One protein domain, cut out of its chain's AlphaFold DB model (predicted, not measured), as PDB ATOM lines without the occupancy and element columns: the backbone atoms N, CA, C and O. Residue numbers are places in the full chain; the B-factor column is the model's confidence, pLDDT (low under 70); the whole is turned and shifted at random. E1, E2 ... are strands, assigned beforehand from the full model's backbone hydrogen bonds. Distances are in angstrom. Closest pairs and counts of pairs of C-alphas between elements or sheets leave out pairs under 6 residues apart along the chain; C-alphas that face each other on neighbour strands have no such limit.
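This is residues 270 to 347 of the 347 residues of an uncharacterized protein of Wuchereria bancrofti (UniProt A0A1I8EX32). A single flat, twisted sheet of six strands side by side makes the body, each strand folding back beside the last. The printed part has 78 residues, no named helix and six named strands in sheet order E1 E2 E3 E4 E5 E6, an antiparallel meander, each strand the neighbour of the one before; the class is all strand. It is loose, with a radius of gyration of the C-alphas of 14.6 A, and spans 52 by 32 by 12 A.

E4, residues 309 to 320, measures 29.2 A and bends by 73 degrees at residue 312. E3 is residues 297 to 304, 23.6 A; E2, 287 to 294, 22.9 A; E1, 273 to 280, 23.6 A, from C-alpha 273 at (47.069, 170.466, -11.756). E5 is residues 323 to 332, 29.1 A; E6, 335 to 345, 28.5 A, bends by 61 degrees at residue 339 and ends at C-alpha 345, (35.599, 146.248, -8.011).

Hairpin E3 and E4 is antiparallel at 170 degrees, with N 300 and O 314 2.8 A apart, within hydrogen-bond range, as are N 290 and O 301, 2.8 A, in hairpin E2 and E3, N 276 and O 289, 2.7 A, in E1 and E2, N 315 and O 327, 2.8 A, in E4 and E5, and N 328 and O 340, 2.8 A, in E5 and E6. Edge strands E1 and E6 are apart.

The C-alphas of Asn 281 and Phe 347, the two farthest apart, are 52.0 A apart. The printed part has no cut and no long link; pLDDT is under 70 at residue 347.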
ATOM      1  N   ASN A 270      46.378 174.892 -12.647       90.25
ATOM      2  CA  ASN A 270      44.965 175.133 -12.350       90.25
ATOM      3  C   ASN A 270      44.604 174.466 -11.002       90.25
ATOM      4  O   ASN A 270      45.485 173.943 -10.325       90.25
ATOM      5  N   ASP A 271      43.336 174.496 -10.580       88.44
ATOM      6  CA  ASP A 271      42.902 173.929  -9.284       88.44
ATOM      7  C   ASP A 271      43.189 172.427  -9.127       88.44
ATOM      8  O   ASP A 271      43.364 171.943  -8.008       88.44
ATOM      9  N   ASN A 272      43.329 171.742 -10.256       91.81
ATOM     10  CA  ASN A 272      43.462 170.304 -10.391       91.81
ATOM     11  C   ASN A 272      44.843 169.872 -10.907       91.81
ATOM     12  O   ASN A 272      45.071 168.686 -11.092       91.81
ATOM     13  N   HIS A 273      45.770 170.794 -11.170       92.25
ATOM     14  CA  HIS A 273      47.069 170.466 -11.756       92.25
ATOM     15  C   HIS A 273      48.176 171.305 -11.121       92.25
ATOM     16  O   HIS A 273      48.194 172.536 -11.231       92.25
ATOM     17  N   TYR A 274      49.128 170.613 -10.495       92.94
ATOM     18  CA  TYR A 274      50.293 171.188  -9.836       92.94
ATOM     19  C   TYR A 274      51.579 170.598 -10.407       92.94
ATOM     20  O   TYR A 274      51.688 169.391 -10.603       92.94
ATOM     21  N   LYS A 275      52.578 171.450 -10.613       93.31
ATOM     22  CA  LYS A 275      53.914 171.075 -11.073       93.31
ATOM     23  C   LYS A 275      54.940 171.426 -10.007       93.31
ATOM     24  O   LYS A 275      54.972 172.550  -9.522       93.31
ATOM     25  N   VAL A 276      55.791 170.478  -9.651       92.44
ATOM     26  CA  VAL A 276      56.880 170.627  -8.685       92.44
ATOM     27  C   VAL A 276      58.197 170.488  -9.433       92.44
ATOM     28  O   VAL A 276      58.416 169.500 -10.115       92.44
ATOM     29  N   GLY A 277      59.094 171.459  -9.323       92.81
ATOM     30  CA  GLY A 277      60.414 171.415  -9.945       92.81
ATOM     31  C   GLY A 277      61.522 171.537  -8.911       92.81
ATOM     32  O   GLY A 277      61.489 172.448  -8.080       92.81
ATOM     33  N   PHE A 278      62.529 170.671  -9.007       91.38
ATOM     34  CA  PHE A 278      63.780 170.784  -8.260       91.38
ATOM     35  C   PHE A 278      64.913 171.171  -9.203       91.38
ATOM     36  O   PHE A 278      65.096 170.576 -10.264       91.38
ATOM     37  N   TYR A 279      65.684 172.174  -8.807       91.69
ATOM     38  CA  TYR A 279      66.735 172.782  -9.604       91.69
ATOM     39  C   TYR A 279      68.030 172.722  -8.805       91.69
ATOM     40  O   TYR A 279      68.069 173.146  -7.649       91.69
ATOM     41  N   GLU A 280      69.086 172.242  -9.444       89.62
ATOM     42  CA  GLU A 280      70.428 172.187  -8.877       89.62
ATOM     43  C   GLU A 280      71.379 172.902  -9.831       89.62
ATOM     44  O   GLU A 280      71.577 172.455 -10.962       89.62
ATOM     45  N   ASN A 281      71.911 174.046  -9.396       85.62
ATOM     46  CA  ASN A 281      72.869 174.886 -10.129       85.62
ATOM     47  C   ASN A 281      72.443 175.334 -11.538       85.62
ATOM     48  O   ASN A 281      73.236 175.930 -12.259       85.62
ATOM     49  N   ASN A 282      71.188 175.101 -11.920       76.81
ATOM     50  CA  ASN A 282      70.679 175.304 -13.270       76.81
ATOM     51  C   ASN A 282      69.387 176.123 -13.267       76.81
ATOM     52  O   ASN A 282      68.657 176.196 -12.274       76.81
ATOM     53  N   GLN A 283      69.093 176.746 -14.408       75.56
ATOM     54  CA  GLN A 283      67.830 177.460 -14.611       75.56
ATOM     55  C   GLN A 283      66.664 176.515 -14.914       75.56
ATOM     56  O   GLN A 283      65.531 176.830 -14.556       75.56
ATOM     57  N   GLN A 284      66.944 175.367 -15.532       81.25
ATOM     58  CA  GLN A 284      65.971 174.307 -15.783       81.25
ATOM     59  C   GLN A 284      65.933 173.319 -14.609       81.25
ATOM     60  O   GLN A 284      66.966 173.113 -13.959       81.25
ATOM     61  N   PRO A 285      64.761 172.733 -14.309       84.12
ATOM     62  CA  PRO A 285      64.657 171.737 -13.259       84.12
ATOM     63  C   PRO A 285      65.431 170.481 -13.668       84.12
ATOM     64  O   PRO A 285      65.344 170.028 -14.804       84.12
ATOM     65  N   SER A 286      66.193 169.910 -12.741       83.19
ATOM     66  CA  SER A 286      66.799 168.586 -12.919       83.19
ATOM     67  C   SER A 286      65.736 167.489 -12.827       83.19
ATOM     68  O   SER A 286      65.868 166.425 -13.428       83.19
ATOM     69  N   ILE A 287      64.695 167.750 -12.038       83.31
ATOM     70  CA  ILE A 287      63.652 166.808 -11.658       83.31
ATOM     71  C   ILE A 287      62.315 167.552 -11.636       83.31
ATOM     72  O   ILE A 287      62.229 168.650 -11.075       83.31
ATOM     73  N   VAL A 288      61.277 166.933 -12.197       90.00
ATOM     74  CA  VAL A 288      59.921 167.483 -12.266       90.00
ATOM     75  C   VAL A 288      58.913 166.460 -11.753       90.00
ATOM     76  O   VAL A 288      58.856 165.343 -12.250       90.00
ATOM     77  N   GLY A 289      58.111 166.844 -10.766       90.31
ATOM     78  CA  GLY A 289      56.900 166.141 -10.366       90.31
ATOM     79  C   GLY A 289      55.660 166.834 -10.931       90.31
ATOM     80  O   GLY A 289      55.589 168.058 -10.911       90.31
ATOM     81  N   GLU A 290      54.669 166.089 -11.396       93.44
ATOM     82  CA  GLU A 290      53.370 166.609 -11.830       93.44
ATOM     83  C   GLU A 290      52.259 165.846 -11.108       93.44
ATOM     84  O   GLU A 290      52.237 164.619 -11.104       93.44
ATOM     85  N   LEU A 291      51.359 166.583 -10.458       91.69
ATOM     86  CA  LEU A 291      50.172 166.059  -9.791       91.69
ATOM     87  C   LEU A 291      48.938 166.544 -10.544       91.69
ATOM     88  O   LEU A 291      48.673 167.747 -10.583       91.69
ATOM     89  N   ASN A 292      48.171 165.603 -11.078       91.88
ATOM     90  CA  ASN A 292      46.893 165.832 -11.732       91.88
ATOM     91  C   ASN A 292      45.770 165.215 -10.891       91.88
ATOM     92  O   ASN A 292      45.806 164.034 -10.555       91.88
ATOM     93  N   LEU A 293      44.783 166.029 -10.538       88.50
ATOM     94  CA  LEU A 293      43.588 165.666  -9.790       88.50
ATOM     95  C   LEU A 293      42.402 165.718 -10.748       88.50
ATOM     96  O   LEU A 293      41.894 166.777 -11.106       88.50
ATOM     97  N   ASN A 294      41.960 164.557 -11.182       86.62
ATOM     98  CA  ASN A 294      40.857 164.403 -12.106       86.62
ATOM     99  C   ASN A 294      39.588 164.098 -11.298       86.62
ATOM    100  O   ASN A 294      39.656 163.592 -10.180       86.62
ATOM    101  N   ASN A 295      38.405 164.303 -11.887       81.75
ATOM    102  CA  ASN A 295      37.143 163.866 -11.260       81.75
ATOM    103  C   ASN A 295      37.134 162.361 -10.949       81.75
ATOM    104  O   ASN A 295      36.417 161.901 -10.065       81.75
ATOM    105  N   ASN A 296      37.958 161.618 -11.682       82.38
ATOM    106  CA  ASN A 296      38.085 160.180 -11.596       82.38
ATOM    107  C   ASN A 296      39.279 159.739 -10.744       82.38
ATOM    108  O   ASN A 296      39.508 158.549 -10.667       82.38
ATOM    109  N   GLY A 297      40.055 160.623 -10.110       86.25
ATOM    110  CA  GLY A 297      41.181 160.187  -9.277       86.25
ATOM    111  C   GLY A 297      42.393 161.102  -9.305       86.25
ATOM    112  O   GLY A 297      42.333 162.216  -9.811       86.25
ATOM    113  N   ALA A 298      43.509 160.633  -8.757       91.12
ATOM    114  CA  ALA A 298      44.759 161.384  -8.690       91.12
ATOM    115  C   ALA A 298      45.879 160.637  -9.416       91.12
ATOM    116  O   ALA A 298      46.040 159.434  -9.232       91.12
ATOM    117  N   ILE A 299      46.674 161.366 -10.196       92.62
ATOM    118  CA  ILE A 299      47.871 160.868 -10.870       92.62
ATOM    119  C   ILE A 299      49.042 161.743 -10.444       92.62
ATOM    120  O   ILE A 299      49.013 162.959 -10.623       92.62
ATOM    121  N   PHE A 300      50.079 161.121  -9.906       92.12
ATOM    122  CA  PHE A 300      51.354 161.746  -9.617       92.12
ATOM    123  C   PHE A 300      52.444 161.103 -10.464       92.12
ATOM    124  O   PHE A 300      52.653 159.892 -10.418       92.12
ATOM    125  N   GLU A 301      53.172 161.923 -11.206       92.38
ATOM    126  CA  GLU A 301      54.336 161.490 -11.964       92.38
ATOM    127  C   GLU A 301      55.562 162.258 -11.529       92.38
ATOM    128  O   GLU A 301      55.520 163.462 -11.313       92.38
ATOM    129  N   TYR A 302      56.680 161.561 -11.444       90.94
ATOM    130  CA  TYR A 302      57.978 162.105 -11.117       90.94
ATOM    131  C   TYR A 302      58.947 161.728 -12.231       90.94
ATOM    132  O   TYR A 302      59.160 160.552 -12.532       90.94
ATOM    133  N   ARG A 303      59.515 162.745 -12.872       90.50
ATOM    134  CA  ARG A 303      60.296 162.651 -14.102       90.50
ATOM    135  C   ARG A 303      61.696 163.209 -13.890       90.50
ATOM    136  O   ARG A 303      61.889 164.252 -13.260       90.50
ATOM    137  N   ASN A 304      62.682 162.520 -14.456       84.56
ATOM    138  CA  ASN A 304      64.001 163.098 -14.666       84.56
ATOM    139  C   ASN A 304      63.949 163.938 -15.944       84.56
ATOM    140  O   ASN A 304      63.850 163.386 -17.039       84.56
ATOM    141  N   GLU A 305      64.036 165.261 -15.814       78.56
ATOM    142  CA  GLU A 305      63.834 166.179 -16.940       78.56
ATOM    143  C   GLU A 305      64.922 166.033 -18.014       78.56
ATOM    144  O   GLU A 305      64.656 166.199 -19.204       78.56
ATOM    145  N   LYS A 306      66.150 165.667 -17.618       79.75
ATOM    146  CA  LYS A 306      67.267 165.485 -18.560       79.75
ATOM    147  C   LYS A 306      67.073 164.272 -19.466       79.75
ATOM    148  O   LYS A 306      67.512 164.299 -20.609       79.75
ATOM    149  N   LEU A 307      66.461 163.213 -18.938       78.88
ATOM    150  CA  LEU A 307      66.239 161.955 -19.656       78.88
ATOM    151  C   LEU A 307      64.811 161.834 -20.202       78.88
ATOM    152  O   LEU A 307      64.534 160.896 -20.940       78.88
ATOM    153  N   GLN A 308      63.915 162.758 -19.830       80.19
ATOM    154  CA  GLN A 308      62.471 162.686 -20.093       80.19
ATOM    155  C   GLN A 308      61.860 161.335 -19.667       80.19
ATOM    156  O   GLN A 308      60.880 160.859 -20.234       80.19
ATOM    157  N   GLU A 309      62.451 160.716 -18.645       85.12
ATOM    158  CA  GLU A 309      62.110 159.378 -18.166       85.12
ATOM    159  C   GLU A 309      61.294 159.479 -16.871       85.12
ATOM    160  O   GLU A 309      61.666 160.212 -15.945       85.12
ATOM    161  N   ILE A 310      60.188 158.734 -16.791       87.19
ATOM    162  CA  ILE A 310      59.321 158.681 -15.608       87.19
ATOM    163  C   ILE A 310      59.975 157.780 -14.563       87.19
ATOM    164  O   ILE A 310      59.965 156.556 -14.664       87.19
ATOM    165  N   LYS A 311      60.550 158.383 -13.531       90.62
ATOM    166  CA  LYS A 311      61.207 157.658 -12.443       90.62
ATOM    167  C   LYS A 311      60.233 157.143 -11.389       90.62
ATOM    168  O   LYS A 311      60.599 156.250 -10.642       90.62
ATOM    169  N   LEU A 312      59.016 157.672 -11.341       91.06
ATOM    170  CA  LEU A 312      57.916 157.114 -10.561       91.06
ATOM    171  C   LEU A 312      56.596 157.618 -11.139       91.06
ATOM    172  O   LEU A 312      56.451 158.801 -11.431       91.06
ATOM    173  N   HIS A 313      55.630 156.728 -11.257       93.19
ATOM    174  CA  HIS A 313      54.235 157.035 -11.505       93.19
ATOM    175  C   HIS A 313      53.419 156.369 -10.407       93.19
ATOM    176  O   HIS A 313      53.602 155.188 -10.113       93.19
ATOM    177  N   ALA A 314      52.510 157.128  -9.815       92.75
ATOM    178  CA  ALA A 314      51.534 156.642  -8.862       92.75
ATOM    179  C   ALA A 314      50.169 157.207  -9.247       92.75
ATOM    180  O   ALA A 314      49.996 158.424  -9.280       92.75
ATOM    181  N   SER A 315      49.199 156.342  -9.517       92.19
ATOM    182  CA  SER A 315      47.821 156.746  -9.753       92.19
ATOM    183  C   SER A 315      46.848 155.995  -8.855       92.19
ATOM    184  O   SER A 315      47.102 154.873  -8.414       92.19
ATOM    185  N   ALA A 316      45.742 156.657  -8.544       90.50
ATOM    186  CA  ALA A 316      44.573 156.081  -7.905       90.50
ATOM    187  C   ALA A 316      43.360 156.613  -8.661       90.50
ATOM    188  O   ALA A 316      42.998 157.780  -8.506       90.50
ATOM    189  N   GLU A 317      42.786 155.779  -9.521       89.75
ATOM    190  CA  GLU A 317      41.795 156.177 -10.515       89.75
ATOM    191  C   GLU A 317      40.554 155.284 -10.454       89.75
ATOM    192  O   GLU A 317      40.631 154.084 -10.234       89.75
ATOM    193  N   LYS A 318      39.387 155.879 -10.662       87.62
ATOM    194  CA  LYS A 318      38.085 155.259 -10.856       87.62
ATOM    195  C   LYS A 318      37.800 155.289 -12.354       87.62
ATOM    196  O   LYS A 318      37.577 156.357 -12.923       87.62
ATOM    197  N   PHE A 319      37.811 154.134 -13.008       83.00
ATOM    198  CA  PHE A 319      37.564 154.060 -14.449       83.00
ATOM    199  C   PHE A 319      36.077 154.187 -14.778       83.00
ATOM    200  O   PHE A 319      35.712 154.817 -15.769       83.00
ATOM    201  N   ASN A 320      35.220 153.608 -13.937       82.00
ATOM    202  CA  ASN A 320      33.764 153.668 -14.041       82.00
ATOM    203  C   ASN A 320      33.128 153.500 -12.647       82.00
ATOM    204  O   ASN A 320      33.834 153.414 -11.646       82.00
ATOM    205  N   ASP A 321      31.795 153.472 -12.554       80.31
ATOM    206  CA  ASP A 321      31.083 153.353 -11.269       80.31
ATOM    207  C   ASP A 321      31.350 152.057 -10.493       80.31
ATOM    208  O   ASP A 321      31.127 152.027  -9.286       80.31
ATOM    209  N   TYR A 322      31.915 151.050 -11.151       80.81
ATOM    210  CA  TYR A 322      32.118 149.707 -10.621       80.81
ATOM    211  C   TYR A 322      33.593 149.309 -10.527       80.81
ATOM    212  O   TYR A 322      33.900 148.269  -9.955       80.81
ATOM    213  N   GLU A 323      34.519 150.099 -11.068       84.12
ATOM    214  CA  GLU A 323      35.928 149.724 -11.189       84.12
ATOM    215  C   GLU A 323      36.859 150.895 -10.877       84.12
ATOM    216  O   GLU A 323      36.710 152.008 -11.397       84.12
ATOM    217  N   GLY A 324      37.874 150.617 -10.066       86.12
ATOM    218  CA  GLY A 324      38.997 151.512  -9.827       86.12
ATOM    219  C   GLY A 324      40.320 150.763  -9.766       86.12
ATOM    220  O   GLY A 324      40.362 149.550  -9.586       86.12
ATOM    221  N   GLU A 325      41.418 151.484  -9.915       92.00
ATOM    222  CA  GLU A 325      42.766 150.947  -9.869       92.00
ATOM    223  C   GLU A 325      43.696 151.886  -9.107       92.00
ATOM    224  O   GLU A 325      43.684 153.101  -9.293       92.00
ATOM    225  N   ILE A 326      44.529 151.296  -8.255       90.12
ATOM    226  CA  ILE A 326      45.714 151.943  -7.704       90.12
ATOM    227  C   ILE A 326      46.919 151.329  -8.405       90.12
ATOM    228  O   ILE A 326      47.110 150.110  -8.377       90.12
ATOM    229  N   ASN A 327      47.726 152.168  -9.041       92.00
ATOM    230  CA  ASN A 327      48.806 151.754  -9.916       92.00
ATOM    231  C   ASN A 327      50.097 152.487  -9.544       92.00
ATOM    232  O   ASN A 327      50.151 153.710  -9.600       92.00
ATOM    233  N   VAL A 328      51.145 151.751  -9.181       92.69
ATOM    234  CA  VAL A 328      52.476 152.301  -8.902       92.69
ATOM    235  C   VAL A 328      53.505 151.575  -9.750       92.69
ATOM    236  O   VAL A 328      53.600 150.347  -9.713       92.69
ATOM    237  N   TRP A 329      54.270 152.336 -10.523       95.00
ATOM    238  CA  TRP A 329      55.328 151.812 -11.374       95.00
ATOM    239  C   TRP A 329      56.449 152.834 -11.535       95.00
ATOM    240  O   TRP A 329      56.237 154.038 -11.401       95.00
ATOM    241  N   HIS A 330      57.638 152.370 -11.887       93.00
ATOM    242  CA  HIS A 330      58.753 153.227 -12.278       93.00
ATOM    243  C   HIS A 330      59.304 152.802 -13.638       93.00
ATOM    244  O   HIS A 330      58.907 151.774 -14.190       93.00
ATOM    245  N   SER A 331      60.197 153.612 -14.209       89.06
ATOM    246  CA  SER A 331      60.990 153.184 -15.357       89.06
ATOM    247  C   SER A 331      62.490 153.231 -15.096       89.06
ATOM    248  O   SER A 331      63.022 154.147 -14.455       89.06
ATOM    249  N   GLU A 332      63.147 152.192 -15.595       86.25
ATOM    250  CA  GLU A 332      64.590 152.017 -15.593       86.25
ATOM    251  C   GLU A 332      65.021 151.646 -17.013       86.25
ATOM    252  O   GLU A 332      64.439 150.755 -17.636       86.25
ATOM    253  N   GLU A 333      65.990 152.381 -17.564       85.38
ATOM    254  CA  GLU A 333      66.442 152.236 -18.953       85.38
ATOM    255  C   GLU A 333      65.286 152.284 -19.970       85.38
ATOM    256  O   GLU A 333      65.244 151.523 -20.939       85.38
ATOM    257  N   SER A 334      64.321 153.187 -19.754       81.56
ATOM    258  CA  SER A 334      63.105 153.321 -20.576       81.56
ATOM    259  C   SER A 334      62.169 152.101 -20.568       81.56
ATOM    260  O   SER A 334      61.257 152.021 -21.394       81.56
ATOM    261  N   LYS A 335      62.343 151.153 -19.641       87.81
ATOM    262  CA  LYS A 335      61.418 150.030 -19.439       87.81
ATOM    263  C   LYS A 335      60.538 150.282 -18.228       87.81
ATOM    264  O   LYS A 335      61.037 150.607 -17.158       87.81
ATOM    265  N   LYS A 336      59.228 150.094 -18.391       91.50
ATOM    266  CA  LYS A 336      58.261 150.153 -17.292       91.50
ATOM    267  C   LYS A 336      58.406 148.917 -16.398       91.50
ATOM    268  O   LYS A 336      58.282 147.794 -16.883       91.50
ATOM    269  N   ILE A 337      58.591 149.142 -15.104       91.69
ATOM    270  CA  ILE A 337      58.629 148.129 -14.052       91.69
ATOM    271  C   ILE A 337      57.437 148.387 -13.132       91.69
ATOM    272  O   ILE A 337      57.298 149.463 -12.554       91.69
ATOM    273  N   GLN A 338      56.529 147.416 -13.062       92.94
ATOM    274  CA  GLN A 338      55.315 147.508 -12.260       92.94
ATOM    275  C   GLN A 338      55.623 147.124 -10.810       92.94
ATOM    276  O   GLN A 338      55.945 145.968 -10.550       92.94
ATOM    277  N   ASP A 339      55.475 148.068  -9.881       91.62
ATOM    278  CA  ASP A 339      55.795 147.844  -8.466       91.62
ATOM    279  C   ASP A 339      54.583 147.336  -7.689       91.62
ATOM    280  O   ASP A 339      54.662 146.367  -6.938       91.62
ATOM    281  N   ALA A 340      53.433 147.982  -7.888       90.25
ATOM    282  CA  ALA A 340      52.182 147.597  -7.254       90.25
ATOM    283  C   ALA A 340      51.002 147.898  -8.171       90.25
ATOM    284  O   ALA A 340      50.940 148.952  -8.798       90.25
ATOM    285  N   ARG A 341      50.049 146.971  -8.240       91.25
ATOM    286  CA  ARG A 341      48.794 147.158  -8.964       91.25
ATOM    287  C   ARG A 341      47.666 146.541  -8.158       91.25
ATOM    288  O   ARG A 341      47.707 145.350  -7.864       91.25
ATOM    289  N   LEU A 342      46.664 147.341  -7.823       88.94
ATOM    290  CA  LEU A 342      45.460 146.892  -7.141       88.94
ATOM    291  C   LEU A 342      44.251 147.322  -7.963       88.94
ATOM    292  O   LEU A 342      43.944 148.507  -8.021       88.94
ATOM    293  N   ALA A 343      43.571 146.357  -8.576       87.25
ATOM    294  CA  ALA A 343      42.268 146.578  -9.185       87.25
ATOM    295  C   ALA A 343      41.180 146.334  -8.132       87.25
ATOM    296  O   ALA A 343      41.189 145.312  -7.444       87.25
ATOM    297  N   LEU A 344      40.267 147.286  -7.996       83.25
ATOM    298  CA  LEU A 344      39.138 147.266  -7.078       83.25
ATOM    299  C   LEU A 344      37.850 147.210  -7.888       83.25
ATOM    300  O   LEU A 344      37.672 147.980  -8.832       83.25
ATOM    301  N   GLN A 345      36.949 146.324  -7.478       79.75
ATOM    302  CA  GLN A 345      35.599 146.248  -8.011       79.75
ATOM    303  C   GLN A 345      34.629 146.708  -6.920       79.75
ATOM    304  O   GLN A 345      34.643 146.179  -5.806       79.75
ATOM    305  N   PHE A 346      33.841 147.734  -7.221       73.00
ATOM    306  CA  PHE A 346      32.840 148.307  -6.330       73.00
ATOM    307  C   PHE A 346      31.472 147.697  -6.666       73.00
ATOM    308  O   PHE A 346      31.145 147.526  -7.841       73.00
ATOM    309  N   PHE A 347      30.710 147.328  -5.632       58.34
ATOM    310  CA  PHE A 347      29.375 146.732  -5.754       58.34
ATOM    311  C   PHE A 347      28.270 147.781  -5.699       58.34
ATOM    312  O   PHE A 347      28.392 148.707  -4.862       58.34
TER     313      PHE A 347